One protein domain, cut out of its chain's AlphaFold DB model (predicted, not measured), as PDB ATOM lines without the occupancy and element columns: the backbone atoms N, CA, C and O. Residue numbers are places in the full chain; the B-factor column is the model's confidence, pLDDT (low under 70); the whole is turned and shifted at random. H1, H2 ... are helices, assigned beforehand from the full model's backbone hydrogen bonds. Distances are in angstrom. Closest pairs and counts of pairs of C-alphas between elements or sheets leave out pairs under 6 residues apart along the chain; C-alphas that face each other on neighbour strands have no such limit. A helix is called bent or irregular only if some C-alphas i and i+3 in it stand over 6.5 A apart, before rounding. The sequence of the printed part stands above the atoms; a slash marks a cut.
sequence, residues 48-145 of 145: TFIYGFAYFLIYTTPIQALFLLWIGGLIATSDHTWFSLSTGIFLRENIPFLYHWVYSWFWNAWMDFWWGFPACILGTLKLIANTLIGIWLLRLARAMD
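Overview. This is residues 48 to 145 of the 145 residues of an uncharacterized protein of marine metagenome (UniProt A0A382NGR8). Two long helices, H1 with a slight bend and H5, run side by side in opposite directions as a long arm, and near one end of this arm the three short helices H2, H3 and H4 form a small head set off to one side, giving the outline of an L. Residues 104 to 110, of which 108 to 110 belong to H4, stick out from the head. The printed part has 98 residues with five named helices, in the order H1, H2, H3, H4, H5, and no named strand; the class is all helix. The whole is loose, with a radius of gyration of the C-alphas of 16.0 A, and elongated, spanning 51 by 31 by 20 A.

Along the chain. H1, residues 48 to 77, begins at C-alpha 48, at (160.487, 126.377, 140.312). By its hydrogen bonds it was assigned as one helix, but it is bent: C-alphas 59 and 62 are 6.7 A apart. Its arms are H1a, residues 48 to 59, 16.2 A long, and H1b, residues 62 to 77, 22.5 A long. H2 holds residues 87 to 94, beginning at C-alpha 87, at (152.677, 97.745, 155.617). H3 is residues 96 to 105, 14.9 A long, and H4 is residues 108 to 115. H5, residues 119 to 143, is 35.5 A long and ends at C-alpha 143, at (148.200, 131.717, 140.374).

Arrangement. The lines of H1a and H1b stand at a shallow tilt of 23 degrees. H1a touches residues 130 to 141 of H5, the closest C-alphas being those of Ala 54 and Gly 134, 4.5 A apart; they run opposite ways at a shallow tilt of 34.9 degrees, only just short of steep. H1b touches residues 119 to 127 of H5, opposite ways at a shallow tilt of 16 degrees, with the closest C-alphas, of Gln 64 and Leu 127, 6.5 A apart. H2 is close to H5 but not clearly touching: the closest C-alphas, of Thr 87 and Ala 119, are 4.5 A apart. H2 and H3 form a helical hairpin at a steep tilt of 44 degrees, and their closest C-alphas, of Leu 91 and Tyr 99, are 5.6 A apart. H2 and H4 only just touch, with 3 pairs of C-alphas within 8 A, the closest being those of Thr 87 and Trp 115, 4.8 A apart. H3 and H5 are apart, and H4 and H5 meet only through their link. Helix packing is part aligned, part crossed: of 4 pairs that touch and have a tilt, 2 are at a shallow tilt. Every O i to N i+4 pair is within hydrogen-bond range in H1a, H1b, H2, H4 and H5; in H3, 5 of 6 are.

Size, cuts and confidence. The C-alphas farthest apart, of Asp 79 and Asp 145, are 52.6 A apart. The printed part has no cut and ends at the chain's last residue. The link from H1 to H2 is short; those from H2 to H3, H3 to H4 and H4 to H5 are tight. The mean pLDDT of the printed part is 84.5, with residues 80, 82 to 83 and 145 under 70.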
ATOM      1  N   THR A  48     159.817 127.560 140.875       89.31
ATOM      2  CA  THR A  48     160.487 126.377 140.312       89.31
ATOM      3  C   THR A  48     160.413 125.190 141.271       89.31
ATOM      4  O   THR A  48     160.100 124.072 140.856       89.31
ATOM      5  N   PHE A  49     160.634 125.434 142.563       90.75
ATOM      6  CA  PHE A  49     160.517 124.414 143.599       90.75
ATOM      7  C   PHE A  49     159.088 123.876 143.723       90.75
ATOM      8  O   PHE A  49     158.896 122.660 143.758       90.75
ATOM      9  N   ILE A  50     158.081 124.755 143.740       89.25
ATOM     10  CA  ILE A  50     156.670 124.359 143.837       89.25
ATOM     11  C   ILE A  50     156.262 123.519 142.623       89.25
ATOM     12  O   ILE A  50     155.670 122.455 142.800       89.25
ATOM     13  N   TYR A  51     156.616 123.938 141.405       88.50
ATOM     14  CA  TYR A  51     156.370 123.137 140.205       88.50
ATOM     15  C   TYR A  51     157.071 121.780 140.283       88.50
ATOM     16  O   TYR A  51     156.429 120.752 140.067       88.50
ATOM     17  N   GLY A  52     158.356 121.761 140.648       90.19
ATOM     18  CA  GLY A  52     159.123 120.525 140.801       90.19
ATOM     19  C   GLY A  52     158.491 119.560 141.804       90.19
ATOM     20  O   GLY A  52     158.320 118.379 141.502       90.19
ATOM     21  N   PHE A  53     158.067 120.061 142.966       90.62
ATOM     22  CA  PHE A  53     157.406 119.246 143.983       90.62
ATOM     23  C   PHE A  53     156.033 118.749 143.513       90.62
ATOM     24  O   PHE A  53     155.709 117.578 143.700       90.62
ATOM     25  N   ALA A  54     155.250 119.582 142.827       89.94
ATOM     26  CA  ALA A  54     153.956 119.172 142.288       89.94
ATOM     27  C   ALA A  54     154.090 118.060 141.234       89.94
ATOM     28  O   ALA A  54     153.360 117.065 141.281       89.94
ATOM     29  N   TYR A  55     155.057 118.189 140.320       88.88
ATOM     30  CA  TYR A  55     155.364 117.148 139.338       88.88
ATOM     31  C   TYR A  55     155.852 115.863 140.003       88.88
ATOM     32  O   TYR A  55     155.412 114.784 139.614       88.88
ATOM     33  N   PHE A  56     156.695 115.957 141.033       90.25
ATOM     34  CA  PHE A  56     157.137 114.795 141.806       90.25
ATOM     35  C   PHE A  56     155.960 114.047 142.458       90.25
ATOM     36  O   PHE A  56     155.876 112.818 142.378       90.25
ATOM     37  N   LEU A  57     155.006 114.774 143.049       88.38
ATOM     38  CA  LEU A  57     153.814 114.175 143.658       88.38
ATOM     39  C   LEU A  57     152.954 113.429 142.632       88.38
ATOM     40  O   LEU A  57     152.499 112.325 142.916       88.38
ATOM     41  N   ILE A  58     152.773 113.995 141.437       88.50
ATOM     42  CA  ILE A  58     151.986 113.377 140.358       88.50
ATOM     43  C   ILE A  58     152.727 112.195 139.724       88.50
ATOM     44  O   ILE A  58     152.121 111.177 139.397       88.50
ATOM     45  N   TYR A  59     154.045 112.304 139.564       87.69
ATOM     46  CA  TYR A  59     154.863 111.249 138.971       87.69
ATOM     47  C   TYR A  59     154.965 110.011 139.869       87.69
ATOM     48  O   TYR A  59     155.057 108.886 139.382       87.69
ATOM     49  N   THR A  60     154.904 110.192 141.188       86.88
ATOM     50  CA  THR A  60     154.902 109.074 142.144       86.88
ATOM     51  C   THR A  60     153.543 108.369 142.248       86.88
ATOM     52  O   THR A  60     153.495 107.215 142.677       86.88
ATOM     53  N   THR A  61     152.447 108.987 141.793       87.12
ATOM     54  CA  THR A  61     151.089 108.411 141.804       87.12
ATOM     55  C   THR A  61     150.952 107.070 141.063       87.12
ATOM     56  O   THR A  61     150.395 106.147 141.657       87.12
ATOM     57  N   PRO A  62     151.448 106.874 139.821       86.81
ATOM     58  CA  PRO A  62     151.376 105.570 139.152       86.81
ATOM     59  C   PRO A  62     152.137 104.473 139.905       86.81
ATOM     60  O   PRO A  62     151.663 103.343 139.977       86.81
ATOM     61  N   ILE A  63     153.273 104.802 140.529       87.88
ATOM     62  CA  ILE A  63     154.035 103.853 141.355       87.88
ATOM     63  C   ILE A  63     153.216 103.458 142.593       87.88
ATOM     64  O   ILE A  63     153.126 102.278 142.925       87.88
ATOM     65  N   GLN A  64     152.562 104.425 143.245       86.88
ATOM     66  CA  GLN A  64     151.660 104.164 144.373       86.88
ATOM     67  C   GLN A  64     150.438 103.328 143.957       86.88
ATOM     68  O   GLN A  64     150.017 102.443 144.702       86.88
ATOM     69  N   ALA A  65     149.890 103.562 142.763       88.00
ATOM     70  CA  ALA A  65     148.779 102.781 142.226       88.00
ATOM     71  C   ALA A  65     149.189 101.327 141.937       88.00
ATOM     72  O   ALA A  65     148.473 100.407 142.323       88.00
ATOM     73  N   LEU A  66     150.361 101.107 141.332       89.38
ATOM     74  CA  LEU A  66     150.915  99.764 141.126       89.38
ATOM     75  C   LEU A  66     151.156  99.040 142.456       89.38
ATOM     76  O   LEU A  66     150.838  97.861 142.576       89.38
ATOM     77  N   PHE A  67     151.656  99.753 143.468       86.19
ATOM     78  CA  PHE A  67     151.829  99.208 144.813       86.19
ATOM     79  C   PHE A  67     150.494  98.754 145.426       86.19
ATOM     80  O   PHE A  67     150.402  97.651 145.963       86.19
ATOM     81  N   LEU A  68     149.434  99.558 145.291       86.38
ATOM     82  CA  LEU A  68     148.090  99.188 145.744       86.38
ATOM     83  C   LEU A  68     147.500  98.010 144.959       86.38
ATOM     84  O   LEU A  68     146.870  97.142 145.563       86.38
ATOM     85  N   LEU A  69     147.721  97.948 143.643       87.06
ATOM     86  CA  LEU A  69     147.298  96.815 142.814       87.06
ATOM     87  C   LEU A  69     148.007  95.523 143.219       87.06
ATOM     88  O   LEU A  69     147.368  94.476 143.286       87.06
ATOM     89  N   TRP A  70     149.299  95.594 143.539       87.81
ATOM     90  CA  TRP A  70     150.048  94.443 144.038       87.81
ATOM     91  C   TRP A  70     149.484  93.967 145.377       87.81
ATOM     92  O   TRP A  70     149.186  92.783 145.530       87.81
ATOM     93  N   ILE A  71     149.242  94.881 146.319       84.88
ATOM     94  CA  ILE A  71     148.598  94.525 147.587       84.88
ATOM     95  C   ILE A  71     147.234  93.856 147.344       84.88
ATOM     96  O   ILE A  71     146.943  92.823 147.946       84.88
ATOM     97  N   GLY A  72     146.419  94.396 146.432       82.19
ATOM     98  CA  GLY A  72     145.144  93.787 146.048       82.19
ATOM     99  C   GLY A  72     145.304  92.379 145.460       82.19
ATOM    100  O   GLY A  72     144.536  91.483 145.800       82.19
ATOM    101  N   GLY A  73     146.332  92.157 144.636       82.00
ATOM    102  CA  GLY A  73     146.672  90.840 144.093       82.00
ATOM    103  C   GLY A  73     147.095  89.827 145.165       82.00
ATOM    104  O   GLY A  73     146.697  88.666 145.095       82.00
ATOM    105  N   LEU A  74     147.838  90.259 146.189       83.25
ATOM    106  CA  LEU A  74     148.192  89.405 147.333       83.25
ATOM    107  C   LEU A  74     146.962  88.999 148.141       83.25
ATOM    108  O   LEU A  74     146.827  87.831 148.486       83.25
ATOM    109  N   ILE A  75     146.039  89.930 148.386       80.19
ATOM    110  CA  ILE A  75     144.770  89.644 149.077       80.19
ATOM    111  C   ILE A  75     143.905  88.666 148.267       80.19
ATOM    112  O   ILE A  75     143.213  87.835 148.838       80.19
ATOM    113  N   ALA A  76     143.941  88.740 146.935       77.06
ATOM    114  CA  ALA A  76     143.177  87.836 146.075       77.06
ATOM    115  C   ALA A  76     143.761  86.411 145.993       77.06
ATOM    116  O   ALA A  76     143.046  85.483 145.621       77.06
ATOM    117  N   THR A  77     145.051  86.241 146.291       79.75
ATOM    118  CA  THR A  77     145.780  84.965 146.150       79.75
ATOM    119  C   THR A  77     146.139  84.311 147.483       79.75
ATOM    120  O   THR A  77     146.457  83.125 147.503       79.75
ATOM    121  N   SER A  78     146.079  85.061 148.582       72.56
ATOM    122  CA  SER A  78     146.473  84.632 149.928       72.56
ATOM    123  C   SER A  78     145.298  84.771 150.897       72.56
ATOM    124  O   SER A  78     144.410  85.589 150.678       72.56
ATOM    125  N   ASP A  79     145.335  84.079 152.037       71.31
ATOM    126  CA  ASP A  79     144.307  84.180 153.094       71.31
ATOM    127  C   ASP A  79     144.339  85.519 153.875       71.31
ATOM    128  O   ASP A  79     143.740  85.665 154.942       71.31
ATOM    129  N   HIS A  80     145.073  86.519 153.376       66.25
ATOM    130  CA  HIS A  80     145.235  87.810 154.031       66.25
ATOM    131  C   HIS A  80     144.046  88.734 153.748       66.25
ATOM    132  O   HIS A  80     143.786  89.117 152.614       66.25
ATOM    133  N   THR A  81     143.366  89.185 154.801       72.25
ATOM    134  CA  THR A  81     142.281  90.173 154.699       72.25
ATOM    135  C   THR A  81     142.826  91.598 154.514       72.25
ATOM    136  O   THR A  81     143.885  91.937 155.047       72.25
ATOM    137  N   TRP A  82     142.044  92.485 153.881       62.38
ATOM    138  CA  TRP A  82     142.310  93.930 153.696       62.38
ATOM    139  C   TRP A  82     142.816  94.687 154.941       62.38
ATOM    140  O   TRP A  82     143.529  95.681 154.813       62.38
ATOM    141  N   PHE A  83     142.450  94.226 156.140       65.31
ATOM    142  CA  PHE A  83     142.853  94.814 157.422       65.31
ATOM    143  C   PHE A  83     144.021  94.091 158.102       65.31
ATOM    144  O   PHE A  83     144.674  94.675 158.961       65.31
ATOM    145  N   SER A  84     144.282  92.835 157.735       70.56
ATOM    146  CA  SER A  84     145.335  92.020 158.346       70.56
ATOM    147  C   SER A  84     146.705  92.288 157.730       70.56
ATOM    148  O   SER A  84     147.720  92.097 158.397       70.56
ATOM    149  N   LEU A  85     146.750  92.718 156.465       79.00
ATOM    150  CA  LEU A  85     148.002  93.019 155.785       79.00
ATOM    151  C   LEU A  85     148.464  94.444 156.121       79.00
ATOM    152  O   LEU A  85     148.074  95.431 155.486       79.00
ATOM    153  N   SER A  86     149.292  94.553 157.157       81.88
ATOM    154  CA  SER A  86     149.964  95.805 157.498       81.88
ATOM    155  C   SER A  86     151.124  96.085 156.541       81.88
ATOM    156  O   SER A  86     151.653  95.186 155.881       81.88
ATOM    157  N   THR A  87     151.544  97.349 156.471       79.81
ATOM    158  CA  THR A  87     152.677  97.745 155.617       79.81
ATOM    159  C   THR A  87     153.955  97.013 156.039       79.81
ATOM    160  O   THR A  87     154.714  96.552 155.192       79.81
ATOM    161  N   GLY A  88     154.166  96.826 157.344       78.12
ATOM    162  CA  GLY A  88     155.335  96.115 157.865       78.12
ATOM    163  C   GLY A  88     155.357  94.630 157.496       78.12
ATOM    164  O   GLY A  88     156.414  94.121 157.123       78.12
ATOM    165  N   ILE A  89     154.204  93.954 157.550       82.12
ATOM    166  CA  ILE A  89     154.078  92.536 157.172       82.12
ATOM    167  C   ILE A  89     154.319  92.374 155.668       82.12
ATOM    168  O   ILE A  89     155.174  91.584 155.273       82.12
ATOM    169  N   PHE A  90     153.677  93.208 154.840       83.06
ATOM    170  CA  PHE A  90     153.876  93.198 153.388       83.06
ATOM    171  C   PHE A  90     155.357  93.339 153.007       83.06
ATOM    172  O   PHE A  90     155.864  92.557 152.200       83.06
ATOM    173  N   LEU A  91     156.058  94.324 153.587       83.12
ATOM    174  CA  LEU A  91     157.469  94.562 153.280       83.12
ATOM    175  C   LEU A  91     158.365  93.426 153.771       83.12
ATOM    176  O   LEU A  91     159.290  93.045 153.059       83.12
ATOM    177  N   ARG A  92     158.102  92.877 154.960       83.94
ATOM    178  CA  ARG A  92     158.881  91.763 155.509       83.94
ATOM    179  C   ARG A  92     158.772  90.509 154.639       83.94
ATOM    180  O   ARG A  92     159.775  89.829 154.451       83.94
ATOM    181  N   GLU A  93     157.585  90.218 154.117       85.06
ATOM    182  CA  GLU A  93     157.317  88.994 153.354       85.06
ATOM    183  C   GLU A  93     157.702  89.111 151.873       85.06
ATOM    184  O   GLU A  93     158.246  88.166 151.311       85.06
ATOM    185  N   ASN A  94     157.480  90.270 151.243       85.75
ATOM    186  CA  ASN A  94     157.726  90.441 149.804       85.75
ATOM    187  C   ASN A  94     159.102  91.045 149.493       85.75
ATOM    188  O   ASN A  94     159.710  90.700 148.481       85.75
ATOM    189  N   ILE A  95     159.598  91.972 150.326       87.38
ATOM    190  CA  ILE A  95     160.849  92.711 150.074       87.38
ATOM    191  C   ILE A  95     161.671  92.847 151.375       87.38
ATOM    192  O   ILE A  95     161.893  93.962 151.870       87.38
ATOM    193  N   PRO A  96     162.172  91.730 151.938       87.75
ATOM    194  CA  PRO A  96     162.834  91.720 153.248       87.75
ATOM    195  C   PRO A  96     164.079  92.614 153.300       87.75
ATOM    196  O   PRO A  96     164.349  93.247 154.318       87.75
ATOM    197  N   PHE A  97     164.815  92.737 152.190       89.19
ATOM    198  CA  PHE A  97     165.950  93.656 152.091       89.19
ATOM    199  C   PHE A  97     165.542  95.107 152.387       89.19
ATOM    200  O   PHE A  97     166.197  95.786 153.176       89.19
ATOM    201  N   LEU A  98     164.439  95.570 151.792       86.00
ATOM    202  CA  LEU A  98     163.978  96.947 151.953       86.00
ATOM    203  C   LEU A  98     163.416  97.177 153.358       86.00
ATOM    204  O   LEU A  98     163.626  98.246 153.924       86.00
ATOM    205  N   TYR A  99     162.786  96.160 153.953       86.56
ATOM    206  CA  TYR A  99     162.378  96.189 155.358       86.56
ATOM    207  C   TYR A  99     163.577  96.446 156.286       86.56
ATOM    208  O   TYR A  99     163.577  97.424 157.033       86.56
ATOM    209  N   HIS A 100     164.624  95.619 156.207       88.50
ATOM    210  CA  HIS A 100     165.802  95.763 157.069       88.50
ATOM    211  C   HIS A 100     166.572  97.054 156.809       88.50
ATOM    212  O   HIS A 100     167.047  97.683 157.754       88.50
ATOM    213  N   TRP A 101     166.663  97.463 155.544       90.31
ATOM    214  CA  TRP A 101     167.300  98.715 155.181       90.31
ATOM    215  C   TRP A 101     166.556  99.903 155.793       90.31
ATOM    216  O   TRP A 101     167.168 100.674 156.511       90.31
ATOM    217  N   VAL A 102     165.237 100.037 155.639       86.44
ATOM    218  CA  VAL A 102     164.521 101.188 156.228       86.44
ATOM    219  C   VAL A 102     164.606 101.196 157.763       86.44
ATOM    220  O   VAL A 102     164.823 102.256 158.353       86.44
ATOM    221  N   TYR A 103     164.515 100.032 158.416       85.69
ATOM    222  CA  TYR A 103     164.675  99.932 159.875       85.69
ATOM    223  C   TYR A 103     166.077 100.320 160.371       85.69
ATOM    224  O   TYR A 103     166.219 100.660 161.540       85.69
ATOM    225  N   SER A 104     167.116 100.313 159.526       91.00
ATOM    226  CA  SER A 104     168.452 100.756 159.952       91.00
ATOM    227  C   SER A 104     168.618 102.278 159.944       91.00
ATOM    228  O   SER A 104     169.536 102.793 160.577       91.00
ATOM    229  N   TRP A 105     167.772 102.999 159.202       86.50
ATOM    230  CA  TRP A 105     167.851 104.460 159.071       86.50
ATOM    231  C   TRP A 105     166.921 105.190 160.038       86.50
ATOM    232  O   TRP A 105     167.195 106.332 160.404       86.50
ATOM    233  N   PHE A 106     165.824 104.553 160.447       85.75
ATOM    234  CA  PHE A 106     164.778 105.179 161.250       85.75
ATOM    235  C   PHE A 106     164.634 104.537 162.630       85.75
ATOM    236  O   PHE A 106     165.027 103.403 162.871       85.75
ATOM    237  N   TRP A 107     164.030 105.281 163.557       86.69
ATOM    238  CA  TRP A 107     163.741 104.795 164.903       86.69
ATOM    239  C   TRP A 107     162.676 103.688 164.881       86.69
ATOM    240  O   TRP A 107     161.543 103.926 164.461       86.69
ATOM    241  N   ASN A 108     163.009 102.501 165.393       87.25
ATOM    242  CA  ASN A 108     162.151 101.309 165.318       87.25
ATOM    243  C   ASN A 108     160.714 101.547 165.809       87.25
ATOM    244  O   ASN A 108     159.770 101.234 165.094       87.25
ATOM    245  N   ALA A 109     160.525 102.181 166.973       85.94
ATOM    246  CA  ALA A 109     159.177 102.386 167.517       85.94
ATOM    247  C   ALA A 109     158.316 103.327 166.654       85.94
ATOM    248  O   ALA A 109     157.092 103.216 166.627       85.94
ATOM    249  N   TRP A 110     158.952 104.254 165.933       84.38
ATOM    250  CA  TRP A 110     158.263 105.131 164.990       84.38
ATOM    251  C   TRP A 110     157.816 104.341 163.760       84.38
ATOM    252  O   TRP A 110     156.684 104.486 163.302       84.38
ATOM    253  N   MET A 111     158.689 103.465 163.263       84.44
ATOM    254  CA  MET A 111     158.380 102.576 162.148       84.44
ATOM    255  C   MET A 111     157.241 101.621 162.492       84.44
ATOM    256  O   MET A 111     156.284 101.539 161.727       84.44
ATOM    257  N   ASP A 112     157.293 100.976 163.658       85.62
ATOM    258  CA  ASP A 112     156.256 100.045 164.113       85.62
ATOM    259  C   ASP A 112     154.883 100.725 164.217       85.62
ATOM    260  O   ASP A 112     153.871 100.138 163.834       85.62
ATOM    261  N   PHE A 113     154.843 101.993 164.646       86.00
ATOM    262  CA  PHE A 113     153.606 102.775 164.679       86.00
ATOM    263  C   PHE A 113     153.038 103.020 163.274       86.00
ATOM    264  O   PHE A 113     151.877 102.710 163.012       86.00
ATOM    265  N   TRP A 114     153.842 103.546 162.344       82.12
ATOM    266  CA  TRP A 114     153.354 103.875 160.998       82.12
ATOM    267  C   TRP A 114     153.084 102.648 160.132       82.12
ATOM    268  O   TRP A 114     152.200 102.683 159.275       82.12
ATOM    269  N   TRP A 115     153.848 101.575 160.315       82.06
ATOM    270  CA  TRP A 115     153.756 100.364 159.503       82.06
ATOM    271  C   TRP A 115     152.828  99.301 160.081       82.06
ATOM    272  O   TRP A 115     152.512  98.346 159.369       82.06
ATOM    273  N   GLY A 116     152.346  99.488 161.312       80.88
ATOM    274  CA  GLY A 116     151.291  98.672 161.909       80.88
ATOM    275  C   GLY A 116     149.912  98.896 161.282       80.88
ATOM    276  O   GLY A 116     149.054  98.021 161.357       80.88
ATOM    277  N   PHE A 117     149.691 100.030 160.611       83.38
ATOM    278  CA  PHE A 117     148.421 100.299 159.943       83.38
ATOM    279  C   PHE A 117     148.233  99.450 158.667       83.38
ATOM    280  O   PHE A 117     149.214  99.156 157.965       83.38
ATOM    281  N   PRO A 118     146.973  99.116 158.309       83.75
ATOM    282  CA  PRO A 118     146.659  98.380 157.087       83.75
ATOM    283  C   PRO A 118     147.214  99.078 155.841       83.75
ATOM    284  O   PRO A 118     146.928 100.259 155.596       83.75
ATOM    285  N   ALA A 119     147.991  98.344 155.040       82.69
ATOM    286  CA  ALA A 119     148.717  98.890 153.893       82.69
ATOM    287  C   ALA A 119     147.771  99.483 152.839       82.69
ATOM    288  O   ALA A 119     148.050 100.545 152.282       82.69
ATOM    289  N   CYS A 120     146.612  98.853 152.622       81.31
ATOM    290  CA  CYS A 120     145.585  99.354 151.708       81.31
ATOM    291  C   CYS A 120     145.026 100.713 152.125       81.31
ATOM    292  O   CYS A 120     144.887 101.601 151.283       81.31
ATOM    293  N   ILE A 121     144.708 100.889 153.411       81.94
ATOM    294  CA  ILE A 121     144.084 102.122 153.905       81.94
ATOM    295  C   ILE A 121     145.092 103.258 153.820       81.94
ATOM    296  O   ILE A 121     144.818 104.263 153.168       81.94
ATOM    297  N   LEU A 122     146.281 103.084 154.405       84.38
ATOM    298  CA  LEU A 122     147.313 104.118 154.345       84.38
ATOM    299  C   LEU A 122     147.778 104.396 152.917       84.38
ATOM    300  O   LEU A 122     148.005 105.556 152.584       84.38
ATOM    301  N   GLY A 123     147.917 103.371 152.075       83.50
ATOM    302  CA  GLY A 123     148.326 103.540 150.684       83.50
ATOM    303  C   GLY A 123     147.299 104.328 149.871       83.50
ATOM    304  O   GLY A 123     147.672 105.254 149.155       83.50
ATOM    305  N   THR A 124     146.005 104.040 150.042       84.56
ATOM    306  CA  THR A 124     144.926 104.763 149.346       84.56
ATOM    307  C   THR A 124     144.814 106.202 149.842       84.56
ATOM    308  O   THR A 124     144.704 107.132 149.045       84.56
ATOM    309  N   LEU A 125     144.904 106.409 151.157       87.19
ATOM    310  CA  LEU A 125     144.835 107.737 151.767       87.19
ATOM    311  C   LEU A 125     146.037 108.592 151.344       87.19
ATOM    312  O   LEU A 125     145.861 109.753 150.972       87.19
ATOM    313  N   LYS A 126     147.237 107.995 151.298       85.56
ATOM    314  CA  LYS A 126     148.435 108.629 150.738       85.56
ATOM    315  C   LYS A 126     148.248 108.982 149.270       85.56
ATOM    316  O   LYS A 126     148.555 110.108 148.916       85.56
ATOM    317  N   LEU A 127     147.709 108.084 148.446       87.62
ATOM    318  CA  LEU A 127     147.495 108.334 147.019       87.62
ATOM    319  C   LEU A 127     146.540 109.509 146.778       87.62
ATOM    320  O   LEU A 127     146.836 110.402 145.976       87.62
ATOM    321  N   ILE A 128     145.418 109.541 147.501       88.75
ATOM    322  CA  ILE A 128     144.445 110.637 147.422       88.75
ATOM    323  C   ILE A 128     145.096 111.944 147.878       88.75
ATOM    324  O   ILE A 128     145.027 112.942 147.160       88.75
ATOM    325  N   ALA A 129     145.772 111.937 149.029       88.69
ATOM    326  CA  ALA A 129     146.450 113.118 149.552       88.69
ATOM    327  C   ALA A 129     147.527 113.633 148.583       88.69
ATOM    328  O   ALA A 129     147.527 114.819 148.269       88.69
ATOM    329  N   ASN A 130     148.385 112.759 148.043       89.00
ATOM    330  CA  ASN A 130     149.430 113.126 147.080       89.00
ATOM    331  C   ASN A 130     148.835 113.794 145.841       89.00
ATOM    332  O   ASN A 130     149.332 114.819 145.382       89.00
ATOM    333  N   THR A 131     147.751 113.222 145.317       86.94
ATOM    334  CA  THR A 131     147.104 113.709 144.097       86.94
ATOM    335  C   THR A 131     146.408 115.046 144.336       86.94
ATOM    336  O   THR A 131     146.565 115.972 143.541       86.94
ATOM    337  N   LEU A 132     145.683 115.188 145.449       89.00
ATOM    338  CA  LEU A 132     145.019 116.442 145.809       89.00
ATOM    339  C   LEU A 132     146.027 117.554 146.104       89.00
ATOM    340  O   LEU A 132     145.868 118.659 145.587       89.00
ATOM    341  N   ILE A 133     147.076 117.260 146.878       89.50
ATOM    342  CA  ILE A 133     148.148 118.215 147.182       89.50
ATOM    343  C   ILE A 133     148.893 118.585 145.899       89.50
ATOM    344  O   ILE A 133     149.126 119.765 145.672       89.50
ATOM    345  N   GLY A 134     149.201 117.620 145.028       88.62
ATOM    346  CA  GLY A 134     149.860 117.872 143.745       88.62
ATOM    347  C   GLY A 134     149.039 118.787 142.832       88.62
ATOM    348  O   GLY A 134     149.557 119.779 142.322       88.62
ATOM    349  N   ILE A 135     147.738 118.519 142.680       89.00
ATOM    350  CA  ILE A 135     146.833 119.376 141.895       89.00
ATOM    351  C   ILE A 135     146.693 120.761 142.539       89.00
ATOM    352  O   ILE A 135     146.691 121.771 141.832       89.00
ATOM    353  N   TRP A 136     146.572 120.827 143.865       90.56
ATOM    354  CA  TRP A 136     146.472 122.092 144.589       90.56
ATOM    355  C   TRP A 136     147.741 122.935 144.427       90.56
ATOM    356  O   TRP A 136     147.640 124.123 144.117       90.56
ATOM    357  N   LEU A 137     148.921 122.320 144.516       89.50
ATOM    358  CA  LEU A 137     150.196 122.993 144.280       89.50
ATOM    359  C   LEU A 137     150.321 123.517 142.850       89.50
ATOM    360  O   LEU A 137     150.768 124.642 142.666       89.50
ATOM    361  N   LEU A 138     149.901 122.745 141.840       88.69
ATOM    362  CA  LEU A 138     149.908 123.212 140.449       88.69
ATOM    363  C   LEU A 138     149.000 124.430 140.242       88.69
ATOM    364  O   LEU A 138     149.338 125.333 139.476       88.69
ATOM    365  N   ARG A 139     147.846 124.466 140.919       88.94
ATOM    366  CA  ARG A 139     146.943 125.626 140.885       88.94
ATOM    367  C   ARG A 139     147.562 126.836 141.570       88.94
ATOM    368  O   ARG A 139     147.462 127.932 141.031       88.94
ATOM    369  N   LEU A 140     148.206 126.629 142.718       87.94
ATOM    370  CA  LEU A 140     148.912 127.688 143.431       87.94
ATOM    371  C   LEU A 140     150.060 128.246 142.585       87.94
ATOM    372  O   LEU A 140     150.180 129.456 142.456       87.94
ATOM    373  N   ALA A 141     150.842 127.371 141.954       85.19
ATOM    374  CA  ALA A 141     151.943 127.755 141.081       85.19
ATOM    375  C   ALA A 141     151.472 128.628 139.912       85.19
ATOM    376  O   ALA A 141     152.018 129.705 139.702       85.19
ATOM    377  N   ARG A 142     150.383 128.221 139.242       85.19
ATOM    378  CA  ARG A 142     149.765 128.994 138.155       85.19
ATOM    379  C   ARG A 142     149.211 130.345 138.617       85.19
ATOM    380  O   ARG A 142     149.183 131.273 137.830       85.19
ATOM    381  N   ALA A 143     148.725 130.455 139.852       85.81
ATOM    382  CA  ALA A 143     148.200 131.717 140.374       85.81
ATOM    383  C   ALA A 143     149.302 132.739 140.701       85.81
ATOM    384  O   ALA A 143     148.994 133.909 140.913       85.81
ATOM    385  N   MET A 144     150.560 132.298 140.789       76.62
ATOM    386  CA  MET A 144     151.699 133.193 140.984       76.62
ATOM    387  C   MET A 144     152.247 133.749 139.660       76.62
ATOM    388  O   MET A 144     153.102 134.633 139.710       76.62
ATOM    389  N   ASP A 145     151.836 133.206 138.508       65.25
ATOM    390  CA  ASP A 145     152.176 133.695 137.161       65.25
ATOM    391  C   ASP A 145     151.283 134.862 136.732       65.25
ATOM    392  O   ASP A 145     151.848 135.817 136.154       65.25
TER     393      ASP A 145